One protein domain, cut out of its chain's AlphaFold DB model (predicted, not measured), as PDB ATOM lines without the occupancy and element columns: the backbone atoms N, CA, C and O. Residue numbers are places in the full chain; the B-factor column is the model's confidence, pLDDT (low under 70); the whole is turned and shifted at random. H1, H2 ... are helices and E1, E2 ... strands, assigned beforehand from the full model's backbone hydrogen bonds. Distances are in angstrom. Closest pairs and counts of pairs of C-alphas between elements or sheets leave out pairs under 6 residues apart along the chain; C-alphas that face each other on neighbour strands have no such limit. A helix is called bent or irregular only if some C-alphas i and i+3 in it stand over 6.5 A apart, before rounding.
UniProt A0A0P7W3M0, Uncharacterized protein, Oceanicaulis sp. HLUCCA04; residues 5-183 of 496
ATOM      1  N   SER A   5      -9.495  -2.904  31.936       79.75
ATOM      2  CA  SER A   5     -10.727  -3.580  32.327       79.75
ATOM      3  C   SER A   5     -11.650  -3.839  31.134       79.75
ATOM      4  O   SER A   5     -12.109  -4.963  30.957       79.75
ATOM      5  N   ARG A   6     -11.838  -2.847  30.256       77.75
ATOM      6  CA  ARG A   6     -12.628  -2.968  29.021       77.75
ATOM      7  C   ARG A   6     -11.940  -3.812  27.946       77.75
ATOM      8  O   ARG A   6     -12.615  -4.570  27.265       77.75
ATOM      9  N   ARG A   7     -10.616  -3.703  27.799       79.56
ATOM     10  CA  ARG A   7      -9.861  -4.433  26.761       79.56
ATOM     11  C   ARG A   7      -9.785  -5.937  26.980       79.56
ATOM     12  O   ARG A   7      -9.576  -6.653  26.007       79.56
ATOM     13  N   PHE A   8      -9.884  -6.375  28.233       79.06
ATOM     14  CA  PHE A   8      -9.777  -7.777  28.636       79.06
ATOM     15  C   PHE A   8     -11.029  -8.240  29.391       79.06
ATOM     16  O   PHE A   8     -10.943  -9.082  30.291       79.06
ATOM     17  N   GLN A   9     -12.190  -7.664  29.065       77.12
ATOM     18  CA  GLN A   9     -13.432  -7.862  29.807       77.12
ATOM     19  C   GLN A   9     -13.796  -9.344  29.895       77.12
ATOM     20  O   GLN A   9     -14.087  -9.846  30.985       77.12
ATOM     21  N   TYR A  10     -13.770 -10.061  28.770       74.69
ATOM     22  CA  TYR A  10     -14.174 -11.465  28.766       74.69
ATOM     23  C   TYR A  10     -13.184 -12.358  29.512       74.69
ATOM     24  O   TYR A  10     -13.596 -13.289  30.206       74.69
ATOM     25  N   ARG A  11     -11.887 -12.038  29.467       78.19
ATOM     26  CA  ARG A  11     -10.862 -12.759  30.237       78.19
ATOM     27  C   ARG A  11     -11.010 -12.528  31.740       78.19
ATOM     28  O   ARG A  11     -10.894 -13.467  32.520       78.19
ATOM     29  N   ILE A  12     -11.309 -11.302  32.166       79.88
ATOM     30  CA  ILE A  12     -11.586 -11.004  33.581       79.88
ATOM     31  C   ILE A  12     -12.858 -11.738  34.037       79.88
ATOM     32  O   ILE A  12     -12.900 -12.316  35.122       79.88
ATOM     33  N   GLY A  13     -13.898 -11.755  33.201       71.06
ATOM     34  CA  GLY A  13     -15.162 -12.412  33.526       71.06
ATOM     35  C   GLY A  13     -15.095 -13.945  33.542       71.06
ATOM     36  O   GLY A  13     -15.863 -14.571  34.276       71.06
ATOM     37  N   SER A  14     -14.196 -14.560  32.767       70.44
ATOM     38  CA  SER A  14     -14.138 -16.021  32.596       70.44
ATOM     39  C   SER A  14     -13.604 -16.785  33.808       70.44
ATOM     40  O   SER A  14     -13.702 -18.006  33.850       70.44
ATOM     41  N   GLY A  15     -12.982 -16.120  34.787       70.56
ATOM     42  CA  GLY A  15     -12.450 -16.767  35.996       70.56
ATOM     43  C   GLY A  15     -11.221 -17.642  35.830       70.56
ATOM     44  O   GLY A  15     -10.605 -18.062  36.817       70.56
ATOM     45  N   LEU A  16     -10.823 -17.900  34.591       72.50
ATOM     46  CA  LEU A  16      -9.605 -18.631  34.279       72.50
ATOM     47  C   LEU A  16      -8.365 -17.815  34.634       72.50
ATOM     48  O   LEU A  16      -7.359 -18.371  35.079       72.50
ATOM     49  N   TYR A  17      -8.455 -16.497  34.470       79.31
ATOM     50  CA  TYR A  17      -7.305 -15.605  34.515       79.31
ATOM     51  C   TYR A  17      -7.178 -14.820  35.826       79.31
ATOM     52  O   TYR A  17      -6.238 -14.044  35.969       79.31
ATOM     53  N   ASP A  18      -8.039 -15.061  36.821       79.38
ATOM     54  CA  ASP A  18      -8.046 -14.315  38.092       79.38
ATOM     55  C   ASP A  18      -6.679 -14.325  38.790       79.38
ATOM     56  O   ASP A  18      -6.184 -13.296  39.246       79.38
ATOM     57  N   LYS A  19      -6.022 -15.491  38.810       81.06
ATOM     58  CA  LYS A  19      -4.676 -15.666  39.384       81.06
ATOM     59  C   LYS A  19      -3.590 -14.954  38.574       81.06
ATOM     60  O   LYS A  19      -2.534 -14.637  39.106       81.06
ATOM     61  N   GLN A  20      -3.836 -14.717  37.288       84.56
ATOM     62  CA  GLN A  20      -2.898 -14.067  36.377       84.56
ATOM     63  C   GLN A  20      -2.984 -12.534  36.436       84.56
ATOM     64  O   GLN A  20      -2.073 -11.861  35.958       84.56
ATOM     65  N   LEU A  21      -4.026 -11.974  37.055       86.56
ATOM     66  CA  LEU A  21      -4.163 -10.528  37.266       86.56
ATOM     67  C   LEU A  21      -3.226  -9.978  38.348       86.56
ATOM     68  O   LEU A  21      -3.050  -8.767  38.446       86.56
ATOM     69  N   GLN A  22      -2.642 -10.847  39.172       88.50
ATOM     70  CA  GLN A  22      -1.650 -10.452  40.168       88.50
ATOM     71  C   GLN A  22      -0.359  -9.979  39.494       88.50
ATOM     72  O   GLN A  22      -0.010 -10.439  38.401       88.50
ATOM     73  N   LEU A  23       0.351  -9.056  40.148       89.19
ATOM     74  CA  LEU A  23       1.602  -8.521  39.617       89.19
ATOM     75  C   LEU A  23       2.725  -9.552  39.661       89.19
ATOM     76  O   LEU A  23       3.626  -9.473  38.836       89.19
ATOM     77  N   HIS A  24       2.710 -10.501  40.597       88.25
ATOM     78  CA  HIS A  24       3.685 -11.591  40.626       88.25
ATOM     79  C   HIS A  24       3.217 -12.811  39.819       88.25
ATOM     80  O   HIS A  24       2.026 -13.013  39.579       88.25
ATOM     81  N   ASP A  25       4.155 -13.683  39.440       84.81
ATOM     82  CA  ASP A  25       3.807 -14.988  38.877       84.81
ATOM     83  C   ASP A  25       3.337 -15.951  39.981       84.81
ATOM     84  O   ASP A  25       4.131 -16.641  40.633       84.81
ATOM     85  N   PHE A  26       2.018 -15.988  40.186       78.50
ATOM     86  CA  PHE A  26       1.352 -16.846  41.166       78.50
ATOM     87  C   PHE A  26       1.722 -18.332  41.017       78.50
ATOM     88  O   PHE A  26       1.912 -19.042  42.011       78.50
ATOM     89  N   GLU A  27       1.848 -18.822  39.781       79.44
ATOM     90  CA  GLU A  27       2.117 -20.233  39.497       79.44
ATOM     91  C   GLU A  27       3.585 -20.587  39.734       79.44
ATOM     92  O   GLU A  27       3.882 -21.647  40.296       79.44
ATOM     93  N   ALA A  28       4.517 -19.708  39.356       79.69
ATOM     94  CA  ALA A  28       5.932 -19.898  39.667       79.69
ATOM     95  C   ALA A  28       6.198 -19.880  41.177       79.69
ATOM     96  O   ALA A  28       6.961 -20.717  41.661       79.69
ATOM     97  N   VAL A  29       5.534 -18.998  41.937       75.31
ATOM     98  CA  VAL A  29       5.625 -18.991  43.409       75.31
ATOM     99  C   VAL A  29       5.123 -20.314  43.984       75.31
ATOM    100  O   VAL A  29       5.817 -20.937  44.788       75.31
ATOM    101  N   GLY A  30       3.971 -20.802  43.515       75.56
ATOM    102  CA  GLY A  30       3.434 -22.093  43.942       75.56
ATOM    103  C   GLY A  30       4.368 -23.270  43.630       75.56
ATOM    104  O   GLY A  30       4.555 -24.147  44.473       75.56
ATOM    105  N   ARG A  31       4.991 -23.294  42.443       80.50
ATOM    106  CA  ARG A  31       5.970 -24.331  42.060       80.50
ATOM    107  C   ARG A  31       7.235 -24.275  42.917       80.50
ATOM    108  O   ARG A  31       7.664 -25.313  43.414       80.50
ATOM    109  N   PHE A  32       7.786 -23.081  43.126       75.94
ATOM    110  CA  PHE A  32       8.970 -22.863  43.960       75.94
ATOM    111  C   PHE A  32       8.756 -23.354  45.399       75.94
ATOM    112  O   PHE A  32       9.603 -24.050  45.955       75.94
ATOM    113  N   LEU A  33       7.594 -23.054  45.985       71.75
ATOM    114  CA  LEU A  33       7.263 -23.464  47.350       71.75
ATOM    115  C   LEU A  33       7.019 -24.974  47.467       71.75
ATOM    116  O   LEU A  33       7.487 -25.599  48.415       71.75
ATOM    117  N   LYS A  34       6.377 -25.598  46.469       72.25
ATOM    118  CA  LYS A  34       6.215 -27.064  46.418       72.25
ATOM    119  C   LYS A  34       7.555 -27.802  46.356       72.25
ATOM    120  O   LYS A  34       7.698 -28.859  46.966       72.25
ATOM    121  N   GLN A  35       8.541 -27.250  45.646       72.31
ATOM    122  CA  GLN A  35       9.880 -27.840  45.528       72.31
ATOM    123  C   GLN A  35      10.684 -27.784  46.835       72.31
ATOM    124  O   GLN A  35      11.559 -28.621  47.041       72.31
ATOM    125  N   ARG A  36      10.364 -26.860  47.749       69.31
ATOM    126  CA  ARG A  36      11.073 -26.694  49.029       69.31
ATOM    127  C   ARG A  36      10.731 -27.733  50.116       69.31
ATOM    128  O   ARG A  36      11.388 -27.716  51.147       69.31
ATOM    129  N   ARG A  37       9.818 -28.684  49.839       49.91
ATOM    130  CA  ARG A  37       9.273 -29.746  50.728       49.91
ATOM    131  C   ARG A  37       8.563 -29.231  51.997       49.91
ATOM    132  O   ARG A  37       9.177 -28.643  52.870       49.91
ATOM    133  N   GLY A  38       7.298 -29.639  52.163       50.66
ATOM    134  CA  GLY A  38       6.701 -29.888  53.486       50.66
ATOM    135  C   GLY A  38       6.038 -28.725  54.233       50.66
ATOM    136  O   GLY A  38       5.955 -28.806  55.453       50.66
ATOM    137  N   GLU A  39       5.547 -27.675  53.567       54.31
ATOM    138  CA  GLU A  39       5.014 -26.495  54.271       54.31
ATOM    139  C   GLU A  39       3.502 -26.271  54.108       54.31
ATOM    140  O   GLU A  39       2.906 -26.437  53.043       54.31
ATOM    141  N   ILE A  40       2.905 -25.895  55.241       56.59
ATOM    142  CA  ILE A  40       1.485 -25.671  55.524       56.59
ATOM    143  C   ILE A  40       0.926 -24.575  54.602       56.59
ATOM    144  O   ILE A  40       1.590 -23.570  54.351       56.59
ATOM    145  N   GLY A  41      -0.322 -24.721  54.138       58.81
ATOM    146  CA  GLY A  41      -0.966 -23.776  53.208       58.81
ATOM    147  C   GLY A  41      -0.903 -22.295  53.630       58.81
ATOM    148  O   GLY A  41      -0.832 -21.420  52.768       58.81
ATOM    149  N   SER A  42      -0.823 -22.000  54.932       60.69
ATOM    150  CA  SER A  42      -0.656 -20.640  55.465       60.69
ATOM    151  C   SER A  42       0.675 -19.977  55.082       60.69
ATOM    152  O   SER A  42       0.690 -18.785  54.786       60.69
ATOM    153  N   VAL A  43       1.781 -20.729  55.016       66.44
ATOM    154  CA  VAL A  43       3.101 -20.206  54.611       66.44
ATOM    155  C   VAL A  43       3.079 -19.808  53.136       66.44
ATOM    156  O   VAL A  43       3.583 -18.750  52.761       66.44
ATOM    157  N   THR A  44       2.406 -20.609  52.304       65.06
ATOM    158  CA  THR A  44       2.283 -20.318  50.870       65.06
ATOM    159  C   THR A  44       1.446 -19.076  50.584       65.06
ATOM    160  O   THR A  44       1.842 -18.251  49.761       65.06
ATOM    161  N   ALA A  45       0.340 -18.896  51.311       66.88
ATOM    162  CA  ALA A  45      -0.497 -17.710  51.196       66.88
ATOM    163  C   ALA A  45       0.254 -16.447  51.651       66.88
ATOM    164  O   ALA A  45       0.215 -15.425  50.968       66.88
ATOM    165  N   ASN A  46       1.001 -16.527  52.758       72.69
ATOM    166  CA  ASN A  46       1.781 -15.401  53.271       72.69
ATOM    167  C   ASN A  46       2.893 -14.967  52.307       72.69
ATOM    168  O   ASN A  46       3.094 -13.768  52.107       72.69
ATOM    169  N   GLU A  47       3.588 -15.912  51.673       76.19
ATOM    170  CA  GLU A  47       4.633 -15.604  50.690       76.19
ATOM    171  C   GLU A  47       4.047 -14.945  49.428       76.19
ATOM    172  O   GLU A  47       4.585 -13.947  48.944       76.19
ATOM    173  N   GLN A  48       2.919 -15.451  48.915       78.25
ATOM    174  CA  GLN A  48       2.217 -14.851  47.771       78.25
ATOM    175  C   GLN A  48       1.778 -13.415  48.072       78.25
ATOM    176  O   GLN A  48       2.035 -12.498  47.293       78.25
ATOM    177  N   VAL A  49       1.179 -13.208  49.247       78.25
ATOM    178  CA  VAL A  49       0.787 -11.888  49.745       78.25
ATOM    179  C   VAL A  49       1.994 -10.957  49.863       78.25
ATOM    180  O   VAL A  49       1.925  -9.804  49.442       78.25
ATOM    181  N   THR A  50       3.108 -11.445  50.406       80.12
ATOM    182  CA  THR A  50       4.320 -10.640  50.598       80.12
ATOM    183  C   THR A  50       4.902 -10.193  49.259       80.12
ATOM    184  O   THR A  50       5.181  -9.007  49.079       80.12
ATOM    185  N   ARG A  51       5.018 -11.102  48.283       83.00
ATOM    186  CA  ARG A  51       5.522 -10.772  46.939       83.00
ATOM    187  C   ARG A  51       4.623  -9.782  46.207       83.00
ATOM    188  O   ARG A  51       5.127  -8.837  45.601       83.00
ATOM    189  N   GLU A  52       3.310  -9.963  46.306       84.31
ATOM    190  CA  GLU A  52       2.343  -9.039  45.717       84.31
ATOM    191  C   GLU A  52       2.448  -7.640  46.340       84.31
ATOM    192  O   GLU A  52       2.493  -6.645  45.617       84.31
ATOM    193  N   LEU A  53       2.559  -7.542  47.669       82.69
ATOM    194  CA  LEU A  53       2.747  -6.259  48.352       82.69
ATOM    195  C   LEU A  53       4.017  -5.544  47.908       82.69
ATOM    196  O   LEU A  53       3.971  -4.344  47.641       82.69
ATOM    197  N   VAL A  54       5.134  -6.266  47.819       84.31
ATOM    198  CA  VAL A  54       6.412  -5.691  47.385       84.31
ATOM    199  C   VAL A  54       6.282  -5.111  45.978       84.31
ATOM    200  O   VAL A  54       6.679  -3.970  45.754       84.31
ATOM    201  N   LEU A  55       5.671  -5.838  45.038       88.75
ATOM    202  CA  LEU A  55       5.465  -5.339  43.675       88.75
ATOM    203  C   LEU A  55       4.512  -4.142  43.623       88.75
ATOM    204  O   LEU A  55       4.809  -3.158  42.950       88.75
ATOM    205  N   ARG A  56       3.408  -4.160  44.374       87.25
ATOM    206  CA  ARG A  56       2.492  -3.008  44.455       87.25
ATOM    207  C   ARG A  56       3.152  -1.780  45.074       87.25
ATOM    208  O   ARG A  56       2.905  -0.664  44.627       87.25
ATOM    209  N   HIS A  57       4.029  -1.973  46.059       84.19
ATOM    210  CA  HIS A  57       4.865  -0.899  46.586       84.19
ATOM    211  C   HIS A  57       5.773  -0.321  45.494       84.19
ATOM    212  O   HIS A  57       5.862   0.893  45.347       84.19
ATOM    213  N   GLN A  58       6.409  -1.170  44.684       86.94
ATOM    214  CA  GLN A  58       7.238  -0.704  43.573       86.94
ATOM    215  C   GLN A  58       6.441   0.093  42.531       86.94
ATOM    216  O   GLN A  58       6.917   1.131  42.071       86.94
ATOM    217  N   VAL A  59       5.219  -0.343  42.203       88.94
ATOM    218  CA  VAL A  59       4.301   0.410  41.330       88.94
ATOM    219  C   VAL A  59       3.991   1.781  41.932       88.94
ATOM    220  O   VAL A  59       4.104   2.792  41.241       88.94
ATOM    221  N   ARG A  60       3.671   1.838  43.232       84.56
ATOM    222  CA  ARG A  60       3.448   3.103  43.943       84.56
ATOM    223  C   ARG A  60       4.643   4.038  43.820       84.56
ATOM    224  O   ARG A  60       4.453   5.201  43.489       84.56
ATOM    225  N   VAL A  61       5.850   3.539  44.090       83.38
ATOM    226  CA  VAL A  61       7.080   4.341  44.030       83.38
ATOM    227  C   VAL A  61       7.301   4.897  42.621       83.38
ATOM    228  O   VAL A  61       7.608   6.078  42.491       83.38
ATOM    229  N   ALA A  62       7.086   4.103  41.568       87.25
ATOM    230  CA  ALA A  62       7.189   4.589  40.188       87.25
ATOM    231  C   ALA A  62       6.178   5.714  39.895       87.25
ATOM    232  O   ALA A  62       6.521   6.749  39.317       87.25
ATOM    233  N   VAL A  63       4.926   5.542  40.334       84.88
ATOM    234  CA  VAL A  63       3.868   6.547  40.157       84.88
ATOM    235  C   VAL A  63       4.201   7.838  40.908       84.88
ATOM    236  O   VAL A  63       4.127   8.916  40.318       84.88
ATOM    237  N   THR A  64       4.617   7.763  42.173       78.88
ATOM    238  CA  THR A  64       4.931   8.961  42.968       78.88
ATOM    239  C   THR A  64       6.186   9.679  42.473       78.88
ATOM    240  O   THR A  64       6.212  10.908  42.447       78.88
ATOM    241  N   GLN A  65       7.211   8.951  42.016       79.75
ATOM    242  CA  GLN A  65       8.432   9.553  41.469       79.75
ATOM    243  C   GLN A  65       8.186  10.293  40.150       79.75
ATOM    244  O   GLN A  65       8.752  11.368  39.948       79.75
ATOM    245  N   SER A  66       7.281   9.794  39.301       76.25
ATOM    246  CA  SER A  66       6.930  10.441  38.024       76.25
ATOM    247  C   SER A  66       6.284  11.830  38.162       76.25
ATOM    248  O   SER A  66       6.250  12.590  37.199       76.25
ATOM    249  N   LEU A  67       5.815  12.193  39.362       65.88
ATOM    250  CA  LEU A  67       5.238  13.507  39.675       65.88
ATOM    251  C   LEU A  67       6.287  14.560  40.072       65.88
ATOM    252  O   LEU A  67       5.932  15.677  40.451       65.88
ATOM    253  N   GLY A  68       7.580  14.228  39.996       55.47
ATOM    254  CA  GLY A  68       8.664  15.181  40.240       55.47
ATOM    255  C   GLY A  68       9.029  15.351  41.716       55.47
ATOM    256  O   GLY A  68       9.258  16.469  42.171       55.47
ATOM    257  N   GLY A  69       9.073  14.258  42.486       50.12
ATOM    258  CA  GLY A  69       9.675  14.239  43.830       50.12
ATOM    259  C   GLY A  69       8.948  15.045  44.917       50.12
ATOM    260  O   GLY A  69       9.401  15.070  46.060       50.12
ATOM    261  N   ARG A  70       7.806  15.679  44.618       45.56
ATOM    262  CA  ARG A  70       6.940  16.269  45.645       45.56
ATOM    263  C   ARG A  70       6.261  15.117  46.364       45.56
ATOM    264  O   ARG A  70       5.391  14.491  45.776       45.56
ATOM    265  N   GLY A  71       6.696  14.820  47.588       45.91
ATOM    266  CA  GLY A  71       6.264  13.707  48.446       45.91
ATOM    267  C   GLY A  71       4.776  13.659  48.815       45.91
ATOM    268  O   GLY A  71       4.438  13.458  49.977       45.91
ATOM    269  N   ALA A  72       3.876  13.811  47.846       49.94
ATOM    270  CA  ALA A  72       2.498  13.397  47.960       49.94
ATOM    271  C   ALA A  72       2.517  11.874  48.088       49.94
ATOM    272  O   ALA A  72       2.738  11.136  47.130       49.94
ATOM    273  N   GLY A  73       2.320  11.396  49.313       52.53
ATOM    274  CA  GLY A  73       2.118   9.980  49.587       52.53
ATOM    275  C   GLY A  73       0.849   9.416  48.941       52.53
ATOM    276  O   GLY A  73       0.588   8.237  49.135       52.53
ATOM    277  N   THR A  74       0.088  10.220  48.198       60.06
ATOM    278  CA  THR A  74      -1.211   9.896  47.615       60.06
ATOM    279  C   THR A  74      -1.147   9.870  46.088       60.06
ATOM    280  O   THR A  74      -0.379  10.587  45.444       60.06
ATOM    281  N   LEU A  75      -1.982   9.023  45.494       65.75
ATOM    282  CA  LEU A  75      -2.173   8.938  44.048       65.75
ATOM    283  C   LEU A  75      -2.771  10.246  43.458       65.75
ATOM    284  O   LEU A  75      -3.649  10.829  44.089       65.75
ATOM    285  N   PRO A  76      -2.369  10.729  42.264       70.81
ATOM    286  CA  PRO A  76      -2.865  11.987  41.677       70.81
ATOM    287  C   PRO A  76      -4.384  12.031  41.400       70.81
ATOM    288  O   PRO A  76      -4.972  11.043  40.969       70.81
ATOM    289  N   ASP A  77      -5.023  13.193  41.619       73.69
ATOM    290  CA  ASP A  77      -6.483  13.387  41.465       73.69
ATOM    291  C   ASP A  77      -6.965  13.338  40.005       73.69
ATOM    292  O   ASP A  77      -8.046  12.821  39.729       73.69
ATOM    293  N   GLY A  78      -6.173  13.839  39.050       77.94
ATOM    294  CA  GLY A  78      -6.568  13.917  37.634       77.94
ATOM    295  C   GLY A  78      -6.916  12.554  37.012       77.94
ATOM    296  O   GLY A  78      -8.044  12.371  36.547       77.94
ATOM    297  N   PRO A  79      -6.001  11.563  37.043       79.12
ATOM    298  CA  PRO A  79      -6.285  10.202  36.584       79.12
ATOM    299  C   PRO A  79      -7.438   9.533  37.340       79.12
ATOM    300  O   PRO A  79      -8.200   8.784  36.730       79.12
ATOM    301  N   ARG A  80      -7.600   9.824  38.644       78.19
ATOM    302  CA  ARG A  80      -8.719   9.311  39.455       78.19
ATOM    303  C   ARG A  80     -10.061   9.804  38.926       78.19
ATOM    304  O   ARG A  80     -10.939   8.987  38.680       78.19
ATOM    305  N   MET A  81     -10.203  11.106  38.695       80.06
ATOM    306  CA  MET A  81     -11.440  11.682  38.159       80.06
ATOM    307  C   MET A  81     -11.771  11.120  36.774       80.06
ATOM    308  O   MET A  81     -12.883  10.652  36.551       80.06
ATOM    309  N   ALA A  82     -10.782  11.051  35.880       81.56
ATOM    310  CA  ALA A  82     -10.985  10.507  34.540       81.56
ATOM    311  C   ALA A  82     -11.392   9.019  34.549       81.56
ATOM    312  O   ALA A  82     -12.192   8.580  33.722       81.56
ATOM    313  N   LEU A  83     -10.855   8.233  35.490       83.44
ATOM    314  CA  LEU A  83     -11.244   6.838  35.679       83.44
ATOM    315  C   LEU A  83     -12.652   6.716  36.285       83.44
ATOM    316  O   LEU A  83     -13.426   5.869  35.843       83.44
ATOM    317  N   ALA A  84     -13.004   7.569  37.253       80.44
ATOM    318  CA  ALA A  84     -14.335   7.601  37.858       80.44
ATOM    319  C   ALA A  84     -15.417   7.896  36.813       80.44
ATOM    320  O   ALA A  84     -16.397   7.159  36.743       80.44
ATOM    321  N   ASP A  85     -15.193   8.895  35.956       82.25
ATOM    322  CA  ASP A  85     -16.109   9.248  34.867       82.25
ATOM    323  C   ASP A  85     -16.287   8.076  33.891       82.25
ATOM    324  O   ASP A  85     -17.403   7.744  33.485       82.25
ATOM    325  N   LEU A  86     -15.191   7.392  33.546       79.19
ATOM    326  CA  LEU A  86     -15.224   6.233  32.653       79.19
ATOM    327  C   LEU A  86     -16.017   5.066  33.251       79.19
ATOM    328  O   LEU A  86     -16.719   4.362  32.521       79.19
ATOM    329  N   TYR A  87     -15.889   4.844  34.557       77.56
ATOM    330  CA  TYR A  87     -16.587   3.786  35.281       77.56
ATOM    331  C   TYR A  87     -18.064   4.120  35.510       77.56
ATOM    332  O   TYR A  87     -18.911   3.232  35.411       77.56
ATOM    333  N   GLU A  88     -18.387   5.389  35.749       78.19
ATOM    334  CA  GLU A  88     -19.758   5.888  35.875       78.19
ATOM    335  C   GLU A  88     -20.526   5.746  34.556       78.19
ATOM    336  O   GLU A  88     -21.637   5.220  34.549       78.19
ATOM    337  N   GLN A  89     -19.894   6.063  33.422       75.19
ATOM    338  CA  GLN A  89     -20.470   5.851  32.084       75.19
ATOM    339  C   GLN A  89     -20.805   4.381  31.780       75.19
ATOM    340  O   GLN A  89     -21.670   4.101  30.954       75.19
ATOM    341  N   VAL A  90     -20.112   3.431  32.417       65.44
ATOM    342  CA  VAL A  90     -20.322   1.980  32.219       65.44
ATOM    343  C   VAL A  90     -21.330   1.417  33.223       65.44
ATOM    344  O   VAL A  90     -21.708   0.252  33.121       65.44
ATOM    345  N   GLY A  91     -21.766   2.222  34.196       64.06
ATOM    346  CA  GLY A  91     -22.571   1.746  35.317       64.06
ATOM    347  C   GLY A  91     -21.801   0.773  36.213       64.06
ATOM    348  O   GLY A  91     -22.376  -0.185  36.724       64.06
ATOM    349  N   ASN A  92     -20.485   0.962  36.372       67.56
ATOM    350  CA  ASN A  92     -19.658   0.067  37.175       67.56
ATOM    351  C   ASN A  92     -19.806   0.388  38.682       67.56
ATOM    352  O   ASN A  92     -19.593   1.535  39.079       67.56
ATOM    353  N   PRO A  93     -20.080  -0.604  39.552       63.12
ATOM    354  CA  PRO A  93     -20.159  -0.426  41.006       63.12
ATOM    355  C   PRO A  93     -18.867   0.107  41.650       63.12
ATOM    356  O   PRO A  93     -18.912   0.645  42.752       63.12
ATOM    357  N   LEU A  94     -17.721   0.008  40.968       69.69
ATOM    358  CA  LEU A  94     -16.442   0.581  41.398       69.69
ATOM    359  C   LEU A  94     -16.355   2.107  41.191       69.69
ATOM    360  O   LEU A  94     -15.421   2.728  41.696       69.69
ATOM    361  N   ALA A  95     -17.313   2.744  40.505       72.81
ATOM    362  CA  ALA A  95     -17.301   4.194  40.273       72.81
ATOM    363  C   ALA A  95     -17.261   5.004  41.583       72.81
ATOM    364  O   ALA A  95     -16.554   6.006  41.684       72.81
ATOM    365  N   SER A  96     -17.973   4.549  42.617       68.12
ATOM    366  CA  SER A  96     -17.986   5.189  43.942       68.12
ATOM    367  C   SER A  96     -16.673   5.008  44.716       68.12
ATOM    368  O   SER A  96     -16.336   5.852  45.548       68.12
ATOM    369  N   VAL A  97     -15.922   3.943  44.421       70.38
ATOM    370  CA  VAL A  97     -14.627   3.616  45.038       70.38
ATOM    371  C   VAL A  97     -13.538   4.554  44.522       70.38
ATOM    372  O   VAL A  97     -12.755   5.090  45.299       70.38
ATOM    373  N   ILE A  98     -13.527   4.815  43.211       73.00
ATOM    374  CA  ILE A  98     -12.503   5.642  42.551       73.00
ATOM    375  C   ILE A  98     -12.587   7.116  42.975       73.00
ATOM    376  O   ILE A  98     -11.566   7.798  43.050       73.00
ATOM    377  N   LYS A  99     -13.790   7.603  43.309       69.44
ATOM    378  CA  LYS A  99     -14.020   8.976  43.794       69.44
ATOM    379  C   LYS A  99     -13.399   9.240  45.173       69.44
ATOM    380  O   LYS A  99     -13.386  10.384  45.624       69.44
ATOM    381  N   ARG A 100     -12.904   8.209  45.871       67.88
ATOM    382  CA  ARG A 100     -12.340   8.355  47.216       67.88
ATOM    383  C   ARG A 100     -10.896   8.876  47.160       67.88
ATOM    384  O   ARG A 100     -10.134   8.478  46.280       67.88
ATOM    385  N   PRO A 101     -10.491   9.742  48.111       57.88
ATOM    386  CA  PRO A 101      -9.162  10.361  48.112       57.88
ATOM    387  C   PRO A 101      -7.999   9.362  48.181       57.88
ATOM    388  O   PRO A 101      -6.932   9.622  47.637       57.88
ATOM    389  N   SER A 102      -8.191   8.220  48.843       60.62
ATOM    390  CA  SER A 102      -7.125   7.268  49.146       60.62
ATOM    391  C   SER A 102      -7.359   5.923  48.463       60.62
ATOM    392  O   SER A 102      -7.650   4.926  49.113       60.62
ATOM    393  N   LEU A 103      -7.125   5.845  47.150       70.38
ATOM    394  CA  LEU A 103      -6.855   4.554  46.484       70.38
ATOM    395  C   LEU A 103      -5.583   3.867  47.029       70.38
ATOM    396  O   LEU A 103      -5.264   2.742  46.654       70.38
ATOM    397  N   ASP A 104      -4.878   4.523  47.951       65.69
ATOM    398  CA  ASP A 104      -3.727   4.011  48.685       65.69
ATOM    399  C   ASP A 104      -4.008   2.680  49.391       65.69
ATOM    400  O   ASP A 104      -3.078   1.926  49.612       65.69
ATOM    401  N   TRP A 105      -5.253   2.309  49.698       70.69
ATOM    402  CA  TRP A 105      -5.538   0.974  50.250       70.69
ATOM    403  C   TRP A 105      -5.216  -0.179  49.289       70.69
ATOM    404  O   TRP A 105      -4.988  -1.303  49.738       70.69
ATOM    405  N   LEU A 106      -5.110   0.097  47.984       71.62
ATOM    406  CA  LEU A 106      -4.650  -0.873  46.991       71.62
ATOM    407  C   LEU A 106      -3.143  -1.157  47.090       71.62
ATOM    408  O   LEU A 106      -2.713  -2.219  46.631       71.62
ATOM    409  N   MET A 107      -2.346  -0.239  47.657       75.19
ATOM    410  CA  MET A 107      -0.878  -0.295  47.675       75.19
ATOM    411  C   MET A 107      -0.309  -0.029  49.079       75.19
ATOM    412  O   MET A 107      -0.663   0.951  49.720       75.19
ATOM    413  N   PRO A 108       0.644  -0.828  49.578       64.62
ATOM    414  CA  PRO A 108       1.177  -0.633  50.928       64.62
ATOM    415  C   PRO A 108       1.766   0.779  51.149       64.62
ATOM    416  O   PRO A 108       2.245   1.398  50.186       64.62
ATOM    417  N   PRO A 109       1.736   1.291  52.400       61.84
ATOM    418  CA  PRO A 109       2.253   2.608  52.768       61.84
ATOM    419  C   PRO A 109       3.746   2.753  52.440       61.84
ATOM    420  O   PRO A 109       4.466   1.766  52.288       61.84
ATOM    421  N   ALA A 110       4.210   3.999  52.301       57.62
ATOM    422  CA  ALA A 110       5.618   4.298  52.032       57.62
ATOM    423  C   ALA A 110       6.542   3.919  53.208       57.62
ATOM    424  O   ALA A 110       7.729   3.686  52.999       57.62
ATOM    425  N   THR A 111       6.001   3.844  54.426       54.94
ATOM    426  CA  THR A 111       6.730   3.471  55.637       54.94
ATOM    427  C   THR A 111       6.430   2.019  56.043       54.94
ATOM    428  O   THR A 111       5.268   1.610  56.037       54.94
ATOM    429  N   PRO A 112       7.458   1.231  56.412       46.88
ATOM    430  CA  PRO A 112       7.314  -0.168  56.822       46.88
ATOM    431  C   PRO A 112       6.722  -0.372  58.232       46.88
ATOM    432  O   PRO A 112       6.577  -1.520  58.654       46.88
ATOM    433  N   ASP A 113       6.337   0.692  58.949       45.66
ATOM    434  CA  ASP A 113       5.687   0.585  60.262       45.66
ATOM    435  C   ASP A 113       4.235   0.100  60.116       45.66
ATOM    436  O   ASP A 113       3.272   0.842  59.908       45.66
ATOM    437  N   ALA A 114       4.118  -1.221  60.181       43.91
ATOM    438  CA  ALA A 114       2.969  -2.042  59.845       43.91
ATOM    439  C   ALA A 114       1.843  -2.064  60.902       43.91
ATOM    440  O   ALA A 114       1.427  -3.139  61.333       43.91
ATOM    441  N   THR A 115       1.299  -0.913  61.310       41.00
ATOM    442  CA  THR A 115       0.128  -0.885  62.223       41.00
ATOM    443  C   THR A 115      -1.061  -0.070  61.739       41.00
ATOM    444  O   THR A 115      -2.173  -0.291  62.219       41.00
ATOM    445  N   GLN A 116      -0.906   0.788  60.731       44.72
ATOM    446  CA  GLN A 116      -2.075   1.311  60.030       44.72
ATOM    447  C   GLN A 116      -2.571   0.223  59.086       44.72
ATOM    448  O   GLN A 116      -2.117   0.107  57.948       44.72
ATOM    449  N   SER A 117      -3.483  -0.624  59.576       44.81
ATOM    450  CA  SER A 117      -4.255  -1.484  58.691       44.81
ATOM    451  C   SER A 117      -4.955  -0.551  57.714       44.81
ATOM    452  O   SER A 117      -5.889   0.150  58.106       44.81
ATOM    453  N   ILE A 118      -4.468  -0.473  56.475       54.62
ATOM    454  CA  ILE A 118      -5.187   0.246  55.437       54.62
ATOM    455  C   ILE A 118      -6.396  -0.626  55.128       54.62
ATOM    456  O   ILE A 118      -6.327  -1.562  54.331       54.62
ATOM    457  N   GLN A 119      -7.457  -0.423  55.903       56.50
ATOM    458  CA  GLN A 119      -8.676  -1.188  55.745       56.50
ATOM    459  C   GLN A 119      -9.341  -0.692  54.468       56.50
ATOM    460  O   GLN A 119      -9.470   0.526  54.294       56.50
ATOM    461  N   PRO A 120      -9.746  -1.606  53.570       58.91
ATOM    462  CA  PRO A 120     -10.626  -1.214  52.491       58.91
ATOM    463  C   PRO A 120     -11.872  -0.580  53.131       58.91
ATOM    464  O   PRO A 120     -12.355  -1.075  54.156       58.91
ATOM    465  N   PRO A 121     -12.386   0.524  52.587       58.75
ATOM    466  CA  PRO A 121     -13.590   1.132  53.125       58.75
ATOM    467  C   PRO A 121     -14.773   0.146  53.137       58.75
ATOM    468  O   PRO A 121     -14.932  -0.648  52.215       58.75
ATOM    469  N   ASN A 122     -15.641   0.214  54.149       53.03
ATOM    470  CA  ASN A 122     -16.779  -0.704  54.276       53.03
ATOM    471  C   ASN A 122     -17.789  -0.565  53.114       53.03
ATOM    472  O   ASN A 122     -18.183   0.551  52.763       53.03
ATOM    473  N   GLY A 123     -18.268  -1.700  52.584       53.69
ATOM    474  CA  GLY A 123     -19.349  -1.777  51.586       53.69
ATOM    475  C   GLY A 123     -18.908  -1.701  50.120       53.69
ATOM    476  O   GLY A 123     -19.743  -1.499  49.241       53.69
ATOM    477  N   GLU A 124     -17.613  -1.833  49.843       58.53
ATOM    478  CA  GLU A 124     -17.083  -1.914  48.483       58.53
ATOM    479  C   GLU A 124     -17.087  -3.370  47.984       58.53
ATOM    480  O   GLU A 124     -16.789  -4.286  48.753       58.53
ATOM    481  N   PRO A 125     -17.299  -3.632  46.679       52.22
ATOM    482  CA  PRO A 125     -17.215  -4.990  46.113       52.22
ATOM    483  C   PRO A 125     -15.806  -5.615  46.219       52.22
ATOM    484  O   PRO A 125     -15.587  -6.750  45.798       52.22
ATOM    485  N   VAL A 126     -14.847  -4.877  46.783       59.38
ATOM    486  CA  VAL A 126     -13.448  -5.251  46.988       59.38
ATOM    487  C   VAL A 126     -13.135  -5.582  48.464       59.38
ATOM    488  O   VAL A 126     -12.004  -5.913  48.812       59.38
ATOM    489  N   CYS A 127     -14.139  -5.554  49.351       52.00
ATOM    490  CA  CYS A 127     -13.975  -5.658  50.808       52.00
ATOM    491  C   CYS A 127     -13.459  -7.003  51.348       52.00
ATOM    492  O   CYS A 127     -13.097  -7.071  52.522       52.00
ATOM    493  N   ALA A 128     -13.454  -8.085  50.564       54.38
ATOM    494  CA  ALA A 128     -13.118  -9.408  51.100       54.38
ATOM    495  C   ALA A 128     -11.604  -9.681  51.154       54.38
ATOM    496  O   ALA A 128     -11.152 -10.378  52.062       54.38
ATOM    497  N   ASP A 129     -10.831  -9.122  50.215       64.00
ATOM    498  CA  ASP A 129      -9.375  -9.274  50.126       64.00
ATOM    499  C   ASP A 129      -8.776  -8.104  49.324       64.00
ATOM    500  O   ASP A 129      -9.209  -7.804  48.210       64.00
ATOM    501  N   ARG A 130      -7.727  -7.461  49.849       63.22
ATOM    502  CA  ARG A 130      -6.972  -6.403  49.148       63.22
ATOM    503  C   ARG A 130      -6.353  -6.878  47.823       63.22
ATOM    504  O   ARG A 130      -6.027  -6.048  46.971       63.22
ATOM    505  N   PHE A 131      -6.226  -8.192  47.623       69.69
ATOM    506  CA  PHE A 131      -5.771  -8.822  46.375       69.69
ATOM    507  C   PHE A 131      -6.884  -9.523  45.598       69.69
ATOM    508  O   PHE A 131      -6.599 -10.338  44.718       69.69
ATOM    509  N   ALA A 132      -8.146  -9.208  45.893       73.88
ATOM    510  CA  ALA A 132      -9.250  -9.647  45.065       73.88
ATOM    511  C   ALA A 132      -9.049  -9.190  43.611       73.88
ATOM    512  O   ALA A 132      -8.426  -8.164  43.328       73.88
ATOM    513  N   MET A 133      -9.633  -9.953  42.689       78.44
ATOM    514  CA  MET A 133      -9.604  -9.699  41.248       78.44
ATOM    515  C   MET A 133      -9.844  -8.217  40.908       78.44
ATOM    516  O   MET A 133      -9.069  -7.617  40.168       78.44
ATOM    517  N   TRP A 134     -10.873  -7.602  41.502       77.81
ATOM    518  CA  TRP A 134     -11.228  -6.204  41.252       77.81
ATOM    519  C   TRP A 134     -10.173  -5.203  41.734       77.81
ATOM    520  O   TRP A 134      -9.967  -4.194  41.065       77.81
ATOM    521  N   SER A 135      -9.450  -5.491  42.820       79.31
ATOM    522  CA  SER A 135      -8.309  -4.678  43.256       79.31
ATOM    523  C   SER A 135      -7.195  -4.686  42.214       79.31
ATOM    524  O   SER A 135      -6.585  -3.655  41.945       79.31
ATOM    525  N   CYS A 136      -6.920  -5.860  41.634       84.75
ATOM    526  CA  CYS A 136      -5.902  -6.014  40.598       84.75
ATOM    527  C   CYS A 136      -6.303  -5.259  39.326       84.75
ATOM    528  O   CYS A 136      -5.512  -4.479  38.807       84.75
ATOM    529  N   VAL A 137      -7.544  -5.429  38.860       85.81
ATOM    530  CA  VAL A 137      -8.064  -4.733  37.668       85.81
ATOM    531  C   VAL A 137      -8.037  -3.215  37.856       85.81
ATOM    532  O   VAL A 137      -7.584  -2.497  36.967       85.81
ATOM    533  N   LEU A 138      -8.464  -2.729  39.025       84.81
ATOM    534  CA  LEU A 138      -8.471  -1.304  39.343       84.81
ATOM    535  C   LEU A 138      -7.054  -0.709  39.351       84.81
ATOM    536  O   LEU A 138      -6.845   0.376  38.812       84.81
ATOM    537  N   LEU A 139      -6.072  -1.429  39.906       87.75
ATOM    538  CA  LEU A 139      -4.663  -1.029  39.865       87.75
ATOM    539  C   LEU A 139      -4.143  -0.934  38.422       87.75
ATOM    540  O   LEU A 139      -3.473   0.041  38.079       87.75
ATOM    541  N   MET A 140      -4.459  -1.924  37.580       90.50
ATOM    542  CA  MET A 140      -4.034  -1.942  36.178       90.50
ATOM    543  C   MET A 140      -4.596  -0.731  35.419       90.50
ATOM    544  O   MET A 140      -3.830   0.015  34.807       90.50
ATOM    545  N   ASP A 141      -5.906  -0.491  35.516       89.06
ATOM    546  CA  ASP A 141      -6.580   0.660  34.901       89.06
ATOM    547  C   ASP A 141      -6.012   1.994  35.377       89.06
ATOM    548  O   ASP A 141      -5.791   2.909  34.581       89.06
ATOM    549  N   TYR A 142      -5.753   2.096  36.681       88.19
ATOM    550  CA  TYR A 142      -5.190   3.292  37.281       88.19
ATOM    551  C   TYR A 142      -3.825   3.643  36.672       88.19
ATOM    552  O   TYR A 142      -3.594   4.793  36.298       88.19
ATOM    553  N   VAL A 143      -2.926   2.662  36.527       90.44
ATOM    554  CA  VAL A 143      -1.588   2.884  35.950       90.44
ATOM    555  C   VAL A 143      -1.666   3.319  34.485       90.44
ATOM    556  O   VAL A 143      -0.906   4.196  34.072       90.44
ATOM    557  N   GLU A 144      -2.597   2.773  33.703       90.75
ATOM    558  CA  GLU A 144      -2.785   3.201  32.309       90.75
ATOM    559  C   GLU A 144      -3.330   4.627  32.207       90.75
ATOM    560  O   GLU A 144      -2.851   5.415  31.390       90.75
ATOM    561  N   MET A 145      -4.291   4.989  33.063       87.94
ATOM    562  CA  MET A 145      -4.815   6.355  33.130       87.94
ATOM    563  C   MET A 145      -3.757   7.349  33.610       87.94
ATOM    564  O   MET A 145      -3.675   8.460  33.086       87.94
ATOM    565  N   HIS A 146      -2.913   6.943  34.560       87.38
ATOM    566  CA  HIS A 146      -1.769   7.735  35.002       87.38
ATOM    567  C   HIS A 146      -0.794   7.975  33.850       87.38
ATOM    568  O   HIS A 146      -0.481   9.123  33.552       87.38
ATOM    569  N   TYR A 147      -0.392   6.920  33.133       89.12
ATOM    570  CA  TYR A 147       0.474   7.038  31.957       89.12
ATOM    571  C   TYR A 147      -0.104   7.987  30.898       89.12
ATOM    572  O   TYR A 147       0.618   8.809  30.334       89.12
ATOM    573  N   ALA A 148      -1.408   7.887  30.630       87.62
ATOM    574  CA  ALA A 148      -2.096   8.739  29.667       87.62
ATOM    575  C   ALA A 148      -2.075  10.227  30.049       87.62
ATOM    576  O   ALA A 148      -2.027  11.072  29.156       87.62
ATOM    577  N   ALA A 149      -2.102  10.537  31.347       86.31
ATOM    578  CA  ALA A 149      -2.093  11.900  31.870       86.31
ATOM    579  C   ALA A 149      -0.688  12.527  31.954       86.31
ATOM    580  O   ALA A 149      -0.575  13.740  32.123       86.31
ATOM    581  N   LEU A 150       0.382  11.728  31.856       85.38
ATOM    582  CA  LEU A 150       1.755  12.235  31.863       85.38
ATOM    583  C   LEU A 150       2.064  13.047  30.596       85.38
ATOM    584  O   LEU A 150       1.527  12.790  29.517       85.38
ATOM    585  N   ALA A 151       2.994  13.997  30.714       84.50
ATOM    586  CA  ALA A 151       3.574  14.676  29.560       84.50
ATOM    587  C   ALA A 151       4.405  13.697  28.713       84.50
ATOM    588  O   ALA A 151       5.052  12.797  29.255       84.50
ATOM    589  N   ASP A 152       4.442  13.895  27.392       84.25
ATOM    590  CA  ASP A 152       5.143  12.989  26.467       84.25
ATOM    591  C   ASP A 152       6.638  12.834  26.783       84.25
ATOM    592  O   ASP A 152       7.188  11.747  26.619       84.25
ATOM    593  N   SER A 153       7.272  13.880  27.321       83.00
ATOM    594  CA  SER A 153       8.670  13.856  27.762       83.00
ATOM    595  C   SER A 153       8.939  12.911  28.940       83.00
ATOM    596  O   SER A 153      10.054  12.422  29.071       83.00
ATOM    597  N   VAL A 154       7.935  12.626  29.777       85.50
ATOM    598  CA  VAL A 154       8.073  11.822  31.010       85.50
ATOM    599  C   VAL A 154       7.581  10.383  30.810       85.50
ATOM    600  O   VAL A 154       7.956   9.476  31.553       85.50
ATOM    601  N   LYS A 155       6.759  10.129  29.784       88.56
ATOM    602  CA  LYS A 155       6.168   8.806  29.509       88.56
ATOM    603  C   LYS A 155       7.208   7.704  29.318       88.56
ATOM    604  O   LYS A 155       7.024   6.589  29.809       88.56
ATOM    605  N   THR A 156       8.281   7.994  28.587       88.56
ATOM    606  CA  THR A 156       9.360   7.034  28.309       88.56
ATOM    607  C   THR A 156      10.150   6.704  29.573       88.56
ATOM    608  O   THR A 156      10.406   5.530  29.841       88.56
ATOM    609  N   GLU A 157      10.472   7.714  30.382       89.06
ATOM    610  CA  GLU A 157      11.176   7.554  31.657       89.06
ATOM    611  C   GLU A 157      10.344   6.765  32.667       89.06
ATOM    612  O   GLU A 157      10.840   5.801  33.250       89.06
ATOM    613  N   PHE A 158       9.059   7.101  32.810       90.50
ATOM    614  CA  PHE A 158       8.142   6.380  33.689       90.50
ATOM    615  C   PHE A 158       7.986   4.910  33.280       90.50
ATOM    616  O   PHE A 158       8.097   4.029  34.130       90.50
ATOM    617  N   ALA A 159       7.776   4.616  31.989       91.69
ATOM    618  CA  ALA A 159       7.678   3.231  31.526       91.69
ATOM    619  C   ALA A 159       8.978   2.454  31.779       91.69
ATOM    620  O   ALA A 159       8.931   1.289  32.178       91.69
ATOM    621  N   ARG A 160      10.141   3.091  31.589       92.12
ATOM    622  CA  ARG A 160      11.447   2.477  31.861       92.12
ATOM    623  C   ARG A 160      11.639   2.177  33.348       92.12
ATOM    624  O   ARG A 160      12.064   1.070  33.677       92.12
ATOM    625  N   ASP A 161      11.332   3.129  34.229       92.44
ATOM    626  CA  ASP A 161      11.447   2.946  35.681       92.44
ATOM    627  C   ASP A 161      10.489   1.858  36.186       92.44
ATOM    628  O   ASP A 161      10.920   0.905  36.838       92.44
ATOM    629  N   LEU A 162       9.211   1.932  35.800       93.75
ATOM    630  CA  LEU A 162       8.207   0.939  36.176       93.75
ATOM    631  C   LEU A 162       8.615  -0.472  35.727       93.75
ATOM    632  O   LEU A 162       8.621  -1.395  36.541       93.75
ATOM    633  N   ASN A 163       9.010  -0.641  34.462       95.00
ATOM    634  CA  ASN A 163       9.413  -1.947  33.935       95.00
ATOM    635  C   ASN A 163      10.677  -2.487  34.613       95.00
ATOM    636  O   ASN A 163      10.747  -3.681  34.887       95.00
ATOM    637  N   SER A 164      11.650  -1.627  34.939       94.00
ATOM    638  CA  SER A 164      12.846  -2.020  35.697       94.00
ATOM    639  C   SER A 164      12.478  -2.579  37.075       94.00
ATOM    640  O   SER A 164      12.939  -3.650  37.477       94.00
ATOM    641  N   ARG A 165      11.577  -1.901  37.793       92.81
ATOM    642  CA  ARG A 165      11.117  -2.348  39.114       92.81
ATOM    643  C   ARG A 165      10.309  -3.641  39.055       92.81
ATOM    644  O   ARG A 165      10.516  -4.526  39.886       92.81
ATOM    645  N   LEU A 166       9.413  -3.759  38.074       92.94
ATOM    646  CA  LEU A 166       8.630  -4.971  37.830       92.94
ATOM    647  C   LEU A 166       9.544  -6.160  37.499       92.94
ATOM    648  O   LEU A 166       9.384  -7.229  38.087       92.94
ATOM    649  N   ALA A 167      10.554  -5.956  36.647       90.88
ATOM    650  CA  ALA A 167      11.542  -6.977  36.302       90.88
ATOM    651  C   ALA A 167      12.368  -7.423  37.522       90.88
ATOM    652  O   ALA A 167      12.523  -8.624  37.753       90.88
ATOM    653  N   ASN A 168      12.822  -6.485  38.362       89.12
ATOM    654  CA  ASN A 168      13.541  -6.800  39.605       89.12
ATOM    655  C   ASN A 168      12.697  -7.647  40.571       89.12
ATOM    656  O   ASN A 168      13.214  -8.548  41.230       89.12
ATOM    657  N   GLY A 169      11.387  -7.394  40.624       84.25
ATOM    658  CA  GLY A 169      10.438  -8.196  41.394       84.25
ATOM    659  C   GLY A 169       9.928  -9.454  40.678       84.25
ATOM    660  O   GLY A 169       9.037 -10.119  41.206       84.25
ATOM    661  N   ARG A 170      10.485  -9.804  39.507       86.69
ATOM    662  CA  ARG A 170      10.097 -10.960  38.674       86.69
ATOM    663  C   ARG A 170       8.613 -10.968  38.292       86.69
ATOM    664  O   ARG A 170       7.970 -12.019  38.275       86.69
ATOM    665  N   SER A 171       8.058  -9.793  38.020       89.75
ATOM    666  CA  SER A 171       6.708  -9.669  37.483       89.75
ATOM    667  C   SER A 171       6.659 -10.183  36.035       89.75
ATOM    668  O   SER A 171       7.544  -9.835  35.253       89.75
ATOM    669  N   PRO A 172       5.635 -10.964  35.643       89.50
ATOM    670  CA  PRO A 172       5.383 -11.307  34.243       89.50
ATOM    671  C   PRO A 172       4.715 -10.157  33.466       89.50
ATOM    672  O   PRO A 172       4.467 -10.287  32.268       89.50
ATOM    673  N   TRP A 173       4.371  -9.061  34.146       91.81
ATOM    674  CA  TRP A 173       3.732  -7.894  33.559       91.81
ATOM    675  C   TRP A 173       4.752  -6.829  33.184       91.81
ATOM    676  O   TRP A 173       5.698  -6.553  33.920       91.81
ATOM    677  N   MET A 174       4.500  -6.174  32.059       92.12
ATOM    678  CA  MET A 174       5.267  -5.034  31.578       92.12
ATOM    679  C   MET A 174       4.333  -3.977  30.987       92.12
ATOM    680  O   MET A 174       3.288  -4.298  30.421       92.12
ATOM    681  N   LEU A 175       4.714  -2.708  31.096       91.50
ATOM    682  CA  LEU A 175       4.003  -1.586  30.499       91.50
ATOM    683  C   LEU A 175       4.676  -1.192  29.178       91.50
ATOM    684  O   LEU A 175       5.808  -0.706  29.165       91.50
ATOM    685  N   VAL A 176       3.975  -1.370  28.058       88.81
ATOM    686  CA  VAL A 176       4.455  -1.036  26.707       88.81
ATOM    687  C   VAL A 176       3.524  -0.003  26.093       88.81
ATOM    688  O   VAL A 176       2.336  -0.268  25.926       88.81
ATOM    689  N   MET A 177       4.049   1.180  25.755       85.44
ATOM    690  CA  MET A 177       3.269   2.286  25.172       85.44
ATOM    691  C   MET A 177       1.986   2.605  25.966       85.44
ATOM    692  O   MET A 177       0.912   2.808  25.402       85.44
ATOM    693  N   GLY A 178       2.085   2.585  27.300       85.06
ATOM    694  CA  GLY A 178       0.957   2.848  28.198       85.06
ATOM    695  C   GLY A 178      -0.036   1.702  28.355       85.06
ATOM    696  O   GLY A 178      -1.100   1.909  28.930       85.06
ATOM    697  N   ARG A 179       0.281   0.509  27.838       88.94
ATOM    698  CA  ARG A 179      -0.570  -0.679  27.920       88.94
ATOM    699  C   ARG A 179       0.107  -1.795  28.695       88.94
ATOM    700  O   ARG A 179       1.263  -2.114  28.424       88.94
ATOM    701  N   TRP A 180      -0.629  -2.436  29.595       90.06
ATOM    702  CA  TRP A 180      -0.180  -3.678  30.213       90.06
ATOM    703  C   TRP A 180      -0.065  -4.791  29.173       90.06
ATOM    704  O   TRP A 180      -0.973  -5.022  28.367       90.06
ATOM    705  N   ARG A 181       1.070  -5.480  29.200       87.31
ATOM    706  CA  ARG A 181       1.389  -6.656  28.395       87.31
ATOM    707  C   ARG A 181       1.936  -7.738  29.319       87.31
ATOM    708  O   ARG A 181       2.607  -7.440  30.306       87.31
ATOM    709  N   ARG A 182       1.645  -8.988  28.981       86.00
ATOM    710  CA  ARG A 182       2.144 -10.172  29.672       86.00
ATOM    711  C   ARG A 182       2.371 -11.273  28.650       86.00
ATOM    712  O   ARG A 182       1.538 -11.486  27.772       86.00
ATOM    713  N   GLU A 183       3.479 -11.983  28.790       73.06
ATOM    714  CA  GLU A 183       3.773 -13.156  27.971       73.06
ATOM    715  C   GLU A 183       2.706 -14.245  28.211       73.06
ATOM    716  O   GLU A 183       2.393 -14.588  29.354       73.06
TER     717      GLU A 183
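This is residues 5 to 183 of the 496 residues of an uncharacterized protein of Oceanicaulis sp. HLUCCA04 (UniProt A0A0P7W3M0). A two-stranded hairpin, E1 and E2, packs along two long helices, with E1 beside H9 and E2 beside H8; together with the longest helix, H4, these two make a loose triangle of three helices running nearly along one line. H5 packs on H8 at a steep tilt, H3 folds back along the beginning of H4, and residues 35 to 42 at that turn stick out. The printed part has 179 residues, with H1 to H9 followed by E1 and E2, which form an antiparallel sheet of 2 strands; the class is mostly helix. The whole is compact, with a radius of gyration of the C-alphas of 16.3 A and spans of 49 by 36 by 35 A.

E1 is residues 173 to 176, 9.7 A long, and E2 is residues 179 to 182, 10.0 A, ending at C-alpha 182 at (2.144, -10.172, 29.672). H9 is residues 152 to 168, 25.2 A, and H8 is residues 133 to 149, 24.7 A. H4, residues 41 to 65, runs 36.6 A from (-0.966, -23.776, 53.208) to (8.432, 9.553, 41.469). H3 is residues 26 to 35, 14.6 A, and H5 is residues 77 to 89, 18.5 A. The shorter helices are H1, residues 9 to 13, beginning at C-alpha 9 at (-13.432, -7.862, 29.807), H2, residues 18 to 21, H6, residues 95 to 98, and H7, residues 103 to 106. H9 is irregular, but only just: C-alphas 153 and 156 are 6.9 A apart.

E1 and E2 form an antiparallel hairpin, with N 174 and O 181 2.9 A apart and N 176 and O 179 2.8 A apart, both within hydrogen-bond range. The closest C-alphas of H9 and E1 are those of Asn 163 and Met 174, 5.7 A apart; those of H8 and E2 are Glu 144 and Arg 179, 6.3 A. H4 touches H9 with residues 55 to 63 alone, closest at Ala 62 and Leu 162, 5.5 A between C-alphas, at a shallow tilt of 23 degrees, opposite ways. H4 and H8 are close but not clearly touching, at a shallow tilt of 14 degrees, the same way; their closest C-alphas, Val 63 and His 146, are 7.7 A apart. H5 touches H8 with residues 78 to 83 alone, closest at the C-alphas of Pro 79 and Met 145, 5.4 A, at a steep tilt of 59 degrees. H3 and H4 form a helical hairpin, touching at the C-alphas of Leu 33 and Thr 44, 6.9 A. H6 touches H5, H2 touches H8, H1 is near H2, and H7 is near H4 and H8. Every O i to N i+4 pair is within hydrogen-bond range in H1, H3, H4, H5 and H8, and 11 of 13 in H9; H2, H6 and H7 are too short for such a pair.

The C-alphas farthest apart, Gly 38 and Ser 153, are 50.8 A apart. The printed part has no cut; the links H4 to H5 and H7 to H8 are long, the second with 26 residues. Mean pLDDT of the printed part is 75.1, and 54 residues are under 70, among them 36 to 45, 67 to 75 and 108 to 131.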